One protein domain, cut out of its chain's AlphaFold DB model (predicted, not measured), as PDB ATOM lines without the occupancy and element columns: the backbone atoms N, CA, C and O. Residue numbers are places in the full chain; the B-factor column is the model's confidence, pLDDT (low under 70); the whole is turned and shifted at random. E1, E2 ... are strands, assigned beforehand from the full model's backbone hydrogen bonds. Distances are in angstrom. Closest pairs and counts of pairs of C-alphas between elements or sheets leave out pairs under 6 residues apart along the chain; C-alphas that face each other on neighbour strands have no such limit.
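AT A GLANCE: This is residues 108 to 175 of the 680 residues of the protein "DUF5107 domain-containing protein" of Anaerolineaceae bacterium (UniProt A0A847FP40). A strongly twisted three-stranded sheet of E1, E2 and E5 has a small hairpin, E3 and E4, loosely over part of one face, on the side of E5. At one end of the sheet residues 121 to 126 of the link between E1 and E2 stick out. The printed part has 68 residues, with no named helix and five strands along the chain, E1 to E5. The larger sheet has the order E1, E2, E5, the smaller E3, E4, both antiparallel, and the class is all strand. The whole is only just loose, close to compact, with a radius of gyration of the C-alphas of 13.3 A, and elongated, spanning 40 by 24 by 19 A.

IN THESE COORDINATES: E1, residues 108 to 117, begins at C-alpha 108 (-44.922, 27.151, 35.310), bends by 61 degrees at residue 111 and is 25.0 A long. E2 is residues 130 to 138, 26.3 A. E3 is residues 146 to 150, and E4 is residues 153 to 157. E5, residues 166 to 172, 20.3 A, ends at C-alpha 172 (-27.932, 38.384, 28.070).

HOW THE PARTS SIT: E1 and E2 form an antiparallel hairpin at 160 degrees, with N 114 and O 133 within hydrogen-bond range at 2.9 A. E2, the inner strand, is antiparallel to E5 at 156 degrees, with N 167 and O 136 at 2.8 A. E3 and E4 form a hairpin at 152 degrees, with N 148 and O 155 at 2.9 A. The closest C-alphas of E3 and E5, Val 150 and Val 171, are 7.2 A apart. E2 and E3 are only just apart, 8.2 A at the closest.

THE WHOLE: The C-alphas farthest apart, Leu 124 and Ala 141, are 40.1 A apart. The printed part has no cut. The link from E1 to E2 is long, 12 residues. Confidence is under 70 at residues 120 to 123 and 125 to 127.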
ATOM      1  N   LEU A 108     -45.893  26.158  35.739       88.56
ATOM      2  CA  LEU A 108     -44.922  27.151  35.310       88.56
ATOM      3  C   LEU A 108     -44.917  27.268  33.786       88.56
ATOM      4  O   LEU A 108     -44.371  26.440  33.066       88.56
ATOM      5  N   LEU A 109     -45.431  28.382  33.279       87.44
ATOM      6  CA  LEU A 109     -45.516  28.628  31.844       87.44
ATOM      7  C   LEU A 109     -45.029  30.024  31.469       87.44
ATOM      8  O   LEU A 109     -45.138  30.985  32.234       87.44
ATOM      9  N   PHE A 110     -44.510  30.164  30.252       82.12
ATOM     10  CA  PHE A 110     -44.128  31.468  29.720       82.12
ATOM     11  C   PHE A 110     -45.312  32.157  29.049       82.12
ATOM     12  O   PHE A 110     -45.913  31.622  28.121       82.12
ATOM     13  N   GLN A 111     -45.584  33.397  29.452       77.25
ATOM     14  CA  GLN A 111     -46.613  34.220  28.816       77.25
ATOM     15  C   GLN A 111     -46.109  34.885  27.533       77.25
ATOM     16  O   GLN A 111     -46.850  35.022  26.561       77.25
ATOM     17  N   ARG A 112     -44.857  35.365  27.542       78.69
ATOM     18  CA  ARG A 112     -44.245  36.080  26.411       78.69
ATOM     19  C   ARG A 112     -42.730  36.216  26.559       78.69
ATOM     20  O   ARG A 112     -42.196  36.134  27.668       78.69
ATOM     21  N   ALA A 113     -42.068  36.548  25.451       79.75
ATOM     22  CA  ALA A 113     -40.668  36.960  25.414       79.75
ATOM     23  C   ALA A 113     -40.438  38.088  24.393       79.75
ATOM     24  O   ALA A 113     -41.125  38.147  23.375       79.75
ATOM     25  N   ILE A 114     -39.466  38.970  24.650       78.31
ATOM     26  CA  ILE A 114     -39.012  40.012  23.710       78.31
ATOM     27  C   ILE A 114     -37.486  40.148  23.751       78.31
ATOM     28  O   ILE A 114     -36.868  39.889  24.784       78.31
ATOM     29  N   ILE A 115     -36.875  40.591  22.649       82.19
ATOM     30  CA  ILE A 115     -35.474  41.031  22.651       82.19
ATOM     31  C   ILE A 115     -35.444  42.509  23.045       82.19
ATOM     32  O   ILE A 115     -36.104  43.331  22.413       82.19
ATOM     33  N   GLU A 116     -34.667  42.860  24.067       79.94
ATOM     34  CA  GLU A 116     -34.505  44.243  24.530       79.94
ATOM     35  C   GLU A 116     -33.123  44.495  25.156       79.94
ATOM     36  O   GLU A 116     -32.340  43.570  25.398       79.94
ATOM     37  N   LEU A 117     -32.816  45.768  25.426       83.19
ATOM     38  CA  LEU A 117     -31.613  46.184  26.150       83.19
ATOM     39  C   LEU A 117     -31.689  45.797  27.631       83.19
ATOM     40  O   LEU A 117     -32.730  45.971  28.254       83.19
ATOM     41  N   GLU A 118     -30.551  45.400  28.212       81.00
ATOM     42  CA  GLU A 118     -30.395  45.015  29.631       81.00
ATOM     43  C   GLU A 118     -31.138  45.928  30.622       81.00
ATOM     44  O   GLU A 118     -31.766  45.458  31.573       81.00
ATOM     45  N   ARG A 119     -31.064  47.246  30.409       72.62
ATOM     46  CA  ARG A 119     -31.636  48.255  31.313       72.62
ATOM     47  C   ARG A 119     -32.924  48.895  30.796       72.62
ATOM     48  O   ARG A 119     -33.518  49.685  31.525       72.62
ATOM     49  N   GLY A 120     -33.345  48.575  29.568       64.50
ATOM     50  CA  GLY A 120     -34.355  49.353  28.847       64.50
ATOM     51  C   GLY A 120     -33.975  50.842  28.724       64.50
ATOM     52  O   GLY A 120     -32.925  51.276  29.197       64.50
ATOM     53  N   GLY A 121     -34.815  51.642  28.065       58.88
ATOM     54  CA  GLY A 121     -34.647  53.100  28.008       58.88
ATOM     55  C   GLY A 121     -34.876  53.708  26.625       58.88
ATOM     56  O   GLY A 121     -34.773  53.035  25.604       58.88
ATOM     57  N   GLN A 122     -35.183  55.008  26.598       61.19
ATOM     58  CA  GLN A 122     -35.426  55.765  25.360       61.19
ATOM     59  C   GLN A 122     -34.132  56.215  24.651       61.19
ATOM     60  O   GLN A 122     -34.187  56.725  23.534       61.19
ATOM     61  N   CYS A 123     -32.965  56.035  25.283       63.44
ATOM     62  CA  CYS A 123     -31.643  56.302  24.717       63.44
ATOM     63  C   CYS A 123     -30.573  55.395  25.371       63.44
ATOM     64  O   CYS A 123     -30.804  54.830  26.440       63.44
ATOM     65  N   LEU A 124     -29.407  55.226  24.733       71.81
ATOM     66  CA  LEU A 124     -28.327  54.355  25.229       71.81
ATOM     67  C   LEU A 124     -27.546  55.017  26.381       71.81
ATOM     68  O   LEU A 124     -26.663  55.843  26.135       71.81
ATOM     69  N   GLU A 125     -27.829  54.623  27.629       64.12
ATOM     70  CA  GLU A 125     -26.989  54.910  28.805       64.12
ATOM     71  C   GLU A 125     -26.114  53.696  29.157       64.12
ATOM     72  O   GLU A 125     -26.512  52.777  29.876       64.12
ATOM     73  N   GLY A 126     -24.874  53.688  28.667       67.31
ATOM     74  CA  GLY A 126     -23.888  52.670  29.032       67.31
ATOM     75  C   GLY A 126     -23.999  51.373  28.225       67.31
ATOM     76  O   GLY A 126     -23.294  51.232  27.229       67.31
ATOM     77  N   SER A 127     -24.805  50.408  28.681       61.00
ATOM     78  CA  SER A 127     -24.844  49.046  28.113       61.00
ATOM     79  C   SER A 127     -25.643  49.004  26.807       61.00
ATOM     80  O   SER A 127     -26.818  49.360  26.776       61.00
ATOM     81  N   THR A 128     -25.014  48.538  25.728       70.94
ATOM     82  CA  THR A 128     -25.666  48.251  24.436       70.94
ATOM     83  C   THR A 128     -26.020  46.770  24.295       70.94
ATOM     84  O   THR A 128     -26.209  46.274  23.184       70.94
ATOM     85  N   GLN A 129     -26.005  46.023  25.401       81.75
ATOM     86  CA  GLN A 129     -26.181  44.581  25.371       81.75
ATOM     87  C   GLN A 129     -27.663  44.237  25.212       81.75
ATOM     88  O   GLN A 129     -28.482  44.560  26.074       81.75
ATOM     89  N   LEU A 130     -27.990  43.583  24.096       82.56
ATOM     90  CA  LEU A 130     -29.300  42.988  23.853       82.56
ATOM     91  C   LEU A 130     -29.379  41.595  24.480       82.56
ATOM     92  O   LEU A 130     -28.393  40.851  24.526       82.56
ATOM     93  N   GLY A 131     -30.571  41.247  24.933       88.00
ATOM     94  CA  GLY A 131     -30.882  39.954  25.520       88.00
ATOM     95  C   GLY A 131     -32.378  39.689  25.494       88.00
ATOM     96  O   GLY A 131     -33.151  40.536  25.041       88.00
ATOM     97  N   VAL A 132     -32.780  38.510  25.950       86.75
ATOM     98  CA  VAL A 132     -34.185  38.100  25.969       86.75
ATOM     99  C   VAL A 132     -34.784  38.419  27.336       86.75
ATOM    100  O   VAL A 132     -34.300  37.935  28.360       86.75
ATOM    101  N   ARG A 133     -35.850  39.223  27.362       91.25
ATOM    102  CA  ARG A 133     -36.734  39.383  28.522       91.25
ATOM    103  C   ARG A 133     -37.871  38.380  28.403       91.25
ATOM    104  O   ARG A 133     -38.536  38.348  27.370       91.25
ATOM    105  N   LEU A 134     -38.113  37.612  29.459       89.88
ATOM    106  CA  LEU A 134     -39.211  36.648  29.534       89.88
ATOM    107  C   LEU A 134     -40.125  36.951  30.715       89.88
ATOM    108  O   LEU A 134     -39.681  37.520  31.714       89.88
ATOM    109  N   TRP A 135     -41.388  36.544  30.588       88.12
ATOM    110  CA  TRP A 135     -42.389  36.559  31.652       88.12
ATOM    111  C   TRP A 135     -42.857  35.132  31.887       88.12
ATOM    112  O   TRP A 135     -43.388  34.505  30.971       88.12
ATOM    113  N   ILE A 136     -42.632  34.642  33.100       91.38
ATOM    114  CA  ILE A 136     -43.042  33.319  33.560       91.38
ATOM    115  C   ILE A 136     -44.134  33.482  34.614       91.38
ATOM    116  O   ILE A 136     -44.015  34.326  35.503       91.38
ATOM    117  N   GLU A 137     -45.195  32.702  34.492       91.38
ATOM    118  CA  GLU A 137     -46.321  32.639  35.416       91.38
ATOM    119  C   GLU A 137     -46.331  31.280  36.111       91.38
ATOM    120  O   GLU A 137     -45.991  30.283  35.484       91.38
ATOM    121  N   ASN A 138     -46.746  31.238  37.379       93.38
ATOM    122  CA  ASN A 138     -47.203  30.006  38.014       93.38
ATOM    123  C   ASN A 138     -48.739  29.990  38.071       93.38
ATOM    124  O   ASN A 138     -49.321  30.608  38.960       93.38
ATOM    125  N   ALA A 139     -49.406  29.294  37.156       86.88
ATOM    126  CA  ALA A 139     -50.865  29.180  37.104       86.88
ATOM    127  C   ALA A 139     -51.441  28.141  38.093       86.88
ATOM    128  O   ALA A 139     -52.663  27.998  38.206       86.88
ATOM    129  N   GLY A 140     -50.578  27.427  38.826       87.12
ATOM    130  CA  GLY A 140     -50.937  26.388  39.788       87.12
ATOM    131  C   GLY A 140     -50.769  26.814  41.251       87.12
ATOM    132  O   GLY A 140     -50.932  27.977  41.614       87.12
ATOM    133  N   ALA A 141     -50.480  25.849  42.125       89.75
ATOM    134  CA  ALA A 141     -50.106  26.088  43.523       89.75
ATOM    135  C   ALA A 141     -48.652  26.575  43.658       89.75
ATOM    136  O   ALA A 141     -47.882  26.462  42.716       89.75
ATOM    137  N   ASP A 142     -48.253  27.080  44.831       91.50
ATOM    138  CA  ASP A 142     -46.899  27.609  45.071       91.50
ATOM    139  C   ASP A 142     -45.789  26.655  44.584       91.50
ATOM    140  O   ASP A 142     -45.667  25.520  45.053       91.50
ATOM    141  N   ALA A 143     -44.956  27.139  43.662       93.12
ATOM    142  CA  ALA A 143     -43.787  26.430  43.169       93.12
ATOM    143  C   ALA A 143     -42.619  26.656  44.131       93.12
ATOM    144  O   ALA A 143     -42.315  27.795  44.495       93.12
ATOM    145  N   GLY A 144     -41.950  25.570  44.527       88.62
ATOM    146  CA  GLY A 144     -40.670  25.638  45.233       88.62
ATOM    147  C   GLY A 144     -39.540  26.151  44.328       88.62
ATOM    148  O   GLY A 144     -39.797  26.571  43.205       88.62
ATOM    149  N   PRO A 145     -38.278  26.133  44.782       93.44
ATOM    150  CA  PRO A 145     -37.157  26.616  43.978       93.44
ATOM    151  C   PRO A 145     -36.987  25.824  42.672       93.44
ATOM    152  O   PRO A 145     -37.035  24.598  42.700       93.44
ATOM    153  N   PHE A 146     -36.735  26.515  41.557       94.50
ATOM    154  CA  PHE A 146     -36.508  25.902  40.238       94.50
ATOM    155  C   PHE A 146     -35.475  26.680  39.414       94.50
ATOM    156  O   PHE A 146     -34.973  27.730  39.832       94.50
ATOM    157  N   VAL A 147     -35.124  26.159  38.237       92.81
ATOM    158  CA  VAL A 147     -34.199  26.806  37.297       92.81
ATOM    159  C   VAL A 147     -34.875  26.980  35.948       92.81
ATOM    160  O   VAL A 147     -35.424  26.030  35.404       92.81
ATOM    161  N   VAL A 148     -34.779  28.183  35.388       94.44
ATOM    162  CA  VAL A 148     -35.153  28.445  33.999       94.44
ATOM    163  C   VAL A 148     -33.912  28.386  33.116       94.44
ATOM    164  O   VAL A 148     -32.910  29.026  33.427       94.44
ATOM    165  N   GLU A 149     -33.964  27.660  32.005       93.25
ATOM    166  CA  GLU A 149     -32.927  27.705  30.970       93.25
ATOM    167  C   GLU A 149     -33.389  28.570  29.795       93.25
ATOM    168  O   GLU A 149     -34.500  28.394  29.315       93.25
ATOM    169  N   VAL A 150     -32.558  29.496  29.313       93.12
ATOM    170  CA  VAL A 150     -32.832  30.345  28.142       93.12
ATOM    171  C   VAL A 150     -31.644  30.286  27.199       93.12
ATOM    172  O   VAL A 150     -30.558  30.748  27.548       93.12
ATOM    173  N   ASN A 151     -31.830  29.739  25.998       88.38
ATOM    174  CA  ASN A 151     -30.769  29.578  24.997       88.38
ATOM    175  C   ASN A 151     -29.479  28.940  25.576       88.38
ATOM    176  O   ASN A 151     -28.366  29.319  25.204       88.38
ATOM    177  N   GLY A 152     -29.621  28.007  26.526       83.31
ATOM    178  CA  GLY A 152     -28.514  27.351  27.235       83.31
ATOM    179  C   GLY A 152     -27.947  28.104  28.452       83.31
ATOM    180  O   GLY A 152     -27.043  27.592  29.112       83.31
ATOM    181  N   ALA A 153     -28.441  29.303  28.777       86.12
ATOM    182  CA  ALA A 153     -28.090  30.033  29.998       86.12
ATOM    183  C   ALA A 153     -29.087  29.731  31.128       86.12
ATOM    184  O   ALA A 153     -30.294  29.830  30.936       86.12
ATOM    185  N   GLN A 154     -28.586  29.403  32.319       91.88
ATOM    186  CA  GLN A 154     -29.420  29.041  33.471       91.88
ATOM    187  C   GLN A 154     -29.692  30.238  34.391       91.88
ATOM    188  O   GLN A 154     -28.772  30.960  34.779       91.88
ATOM    189  N   VAL A 155     -30.954  30.407  34.780       92.19
ATOM    190  CA  VAL A 155     -31.461  31.455  35.670       92.19
ATOM    191  C   VAL A 155     -32.148  30.797  36.872       92.19
ATOM    192  O   VAL A 155     -33.220  30.210  36.718       92.19
ATOM    193  N   PRO A 156     -31.554  30.854  38.076       93.19
ATOM    194  CA  PRO A 156     -32.141  30.236  39.259       93.19
ATOM    195  C   PRO A 156     -33.264  31.093  39.863       93.19
ATOM    196  O   PRO A 156     -33.118  32.307  40.004       93.19
ATOM    197  N   PHE A 157     -34.335  30.436  40.311       92.75
ATOM    198  CA  PHE A 157     -35.428  30.989  41.115       92.75
ATOM    199  C   PHE A 157     -35.363  30.378  42.526       92.75
ATOM    200  O   PHE A 157     -36.069  29.415  42.815       92.75
ATOM    201  N   PRO A 158     -34.484  30.881  43.417       87.69
ATOM    202  CA  PRO A 158     -34.187  30.235  44.699       87.69
ATOM    203  C   PRO A 158     -35.346  30.272  45.701       87.69
ATOM    204  O   PRO A 158     -35.372  29.446  46.607       87.69
ATOM    205  N   ASP A 159     -36.280  31.210  45.537       89.31
ATOM    206  CA  ASP A 159     -37.474  31.349  46.378       89.31
ATOM    207  C   ASP A 159     -38.727  30.733  45.725       89.31
ATOM    208  O   ASP A 159     -39.801  30.749  46.324       89.31
ATOM    209  N   GLY A 160     -38.593  30.178  44.513       91.31
ATOM    210  CA  GLY A 160     -39.712  29.673  43.721       91.31
ATOM    211  C   GLY A 160     -40.616  30.776  43.161       91.31
ATOM    212  O   GLY A 160     -40.174  31.909  42.948       91.31
ATOM    213  N   LEU A 161     -41.876  30.431  42.884       91.75
ATOM    214  CA  LEU A 161     -42.886  31.349  42.346       91.75
ATOM    215  C   LEU A 161     -44.249  31.025  42.975       91.75
ATOM    216  O   LEU A 161     -44.724  29.895  42.870       91.75
ATOM    217  N   ALA A 162     -44.873  31.984  43.661       91.19
ATOM    218  CA  ALA A 162     -46.157  31.759  44.332       91.19
ATOM    219  C   ALA A 162     -47.303  31.544  43.325       91.19
ATOM    220  O   ALA A 162     -47.202  31.945  42.167       91.19
ATOM    221  N   ALA A 163     -48.404  30.939  43.768       88.44
ATOM    222  CA  ALA A 163     -49.598  30.729  42.951       88.44
ATOM    223  C   ALA A 163     -50.124  32.045  42.340       88.44
ATOM    224  O   ALA A 163     -50.336  33.034  43.047       88.44
ATOM    225  N   GLY A 164     -50.342  32.054  41.025       79.88
ATOM    226  CA  GLY A 164     -50.764  33.213  40.231       79.88
ATOM    227  C   GLY A 164     -49.698  34.302  40.062       79.88
ATOM    228  O   GLY A 164     -49.991  35.368  39.521       79.88
ATOM    229  N   GLN A 165     -48.472  34.093  40.554       84.69
ATOM    230  CA  GLN A 165     -47.418  35.093  40.454       84.69
ATOM    231  C   GLN A 165     -46.788  35.064  39.060       84.69
ATOM    232  O   GLN A 165     -46.330  34.024  38.590       84.69
ATOM    233  N   VAL A 166     -46.685  36.243  38.446       87.12
ATOM    234  CA  VAL A 166     -45.886  36.467  37.238       87.12
ATOM    235  C   VAL A 166     -44.565  37.118  37.633       87.12
ATOM    236  O   VAL A 166     -44.536  38.116  38.356       87.12
ATOM    237  N   SER A 167     -43.459  36.572  37.140       84.75
ATOM    238  CA  SER A 167     -42.129  37.158  37.281       84.75
ATOM    239  C   SER A 167     -41.529  37.442  35.913       84.75
ATOM    240  O   SER A 167     -41.793  36.734  34.943       84.75
ATOM    241  N   SER A 168     -40.701  38.482  35.829       90.50
ATOM    242  CA  SER A 168     -39.960  38.792  34.610       90.50
ATOM    243  C   SER A 168     -38.477  38.951  34.886       90.50
ATOM    244  O   SER A 168     -38.072  39.540  35.889       90.50
ATOM    245  N   PHE A 169     -37.660  38.436  33.978       90.69
ATOM    246  CA  PHE A 169     -36.208  38.444  34.098       90.69
ATOM    247  C   PHE A 169     -35.578  38.542  32.713       90.69
ATOM    248  O   PHE A 169     -36.183  38.176  31.705       90.69
ATOM    249  N   TRP A 170     -34.372  39.099  32.668       91.81
ATOM    250  CA  TRP A 170     -33.635  39.322  31.432       91.81
ATOM    251  C   TRP A 170     -32.376  38.476  31.414       91.81
ATOM    252  O   TRP A 170     -31.661  38.400  32.416       91.81
ATOM    253  N   VAL A 171     -32.109  37.863  30.265       91.38
ATOM    254  CA  VAL A 171     -30.939  37.019  30.034       91.38
ATOM    255  C   VAL A 171     -30.105  37.621  28.907       91.38
ATOM    256  O   VAL A 171     -30.653  37.907  27.841       91.38
ATOM    257  N   PRO A 172     -28.790  37.820  29.101       89.12
ATOM    258  CA  PRO A 172     -27.932  38.384  28.070       89.12
ATOM    259  C   PRO A 172     -27.818  37.477  26.842       89.12
ATOM    260  O   PRO A 172     -27.564  36.281  26.970       89.12
ATOM    261  N   GLY A 173     -27.881  38.078  25.651       84.44
ATOM    262  CA  GLY A 173     -27.773  37.370  24.375       84.44
ATOM    263  C   GLY A 173     -29.110  36.846  23.846       84.44
ATOM    264  O   GLY A 173     -30.085  36.707  24.576       84.44
ATOM    265  N   TYR A 174     -29.155  36.597  22.538       89.69
ATOM    266  CA  TYR A 174     -30.319  36.078  21.818       89.69
ATOM    267  C   TYR A 174     -29.851  35.307  20.574       89.69
ATOM    268  O   TYR A 174     -28.717  35.486  20.115       89.69
ATOM    269  N   VAL A 175     -30.720  34.468  20.012       79.50
ATOM    270  CA  VAL A 175     -30.472  33.781  18.737       79.50
ATOM    271  C   VAL A 175     -30.918  34.692  17.594       79.50
ATOM    272  O   VAL A 175     -32.101  34.991  17.444       79.50
TER     273      VAL A 175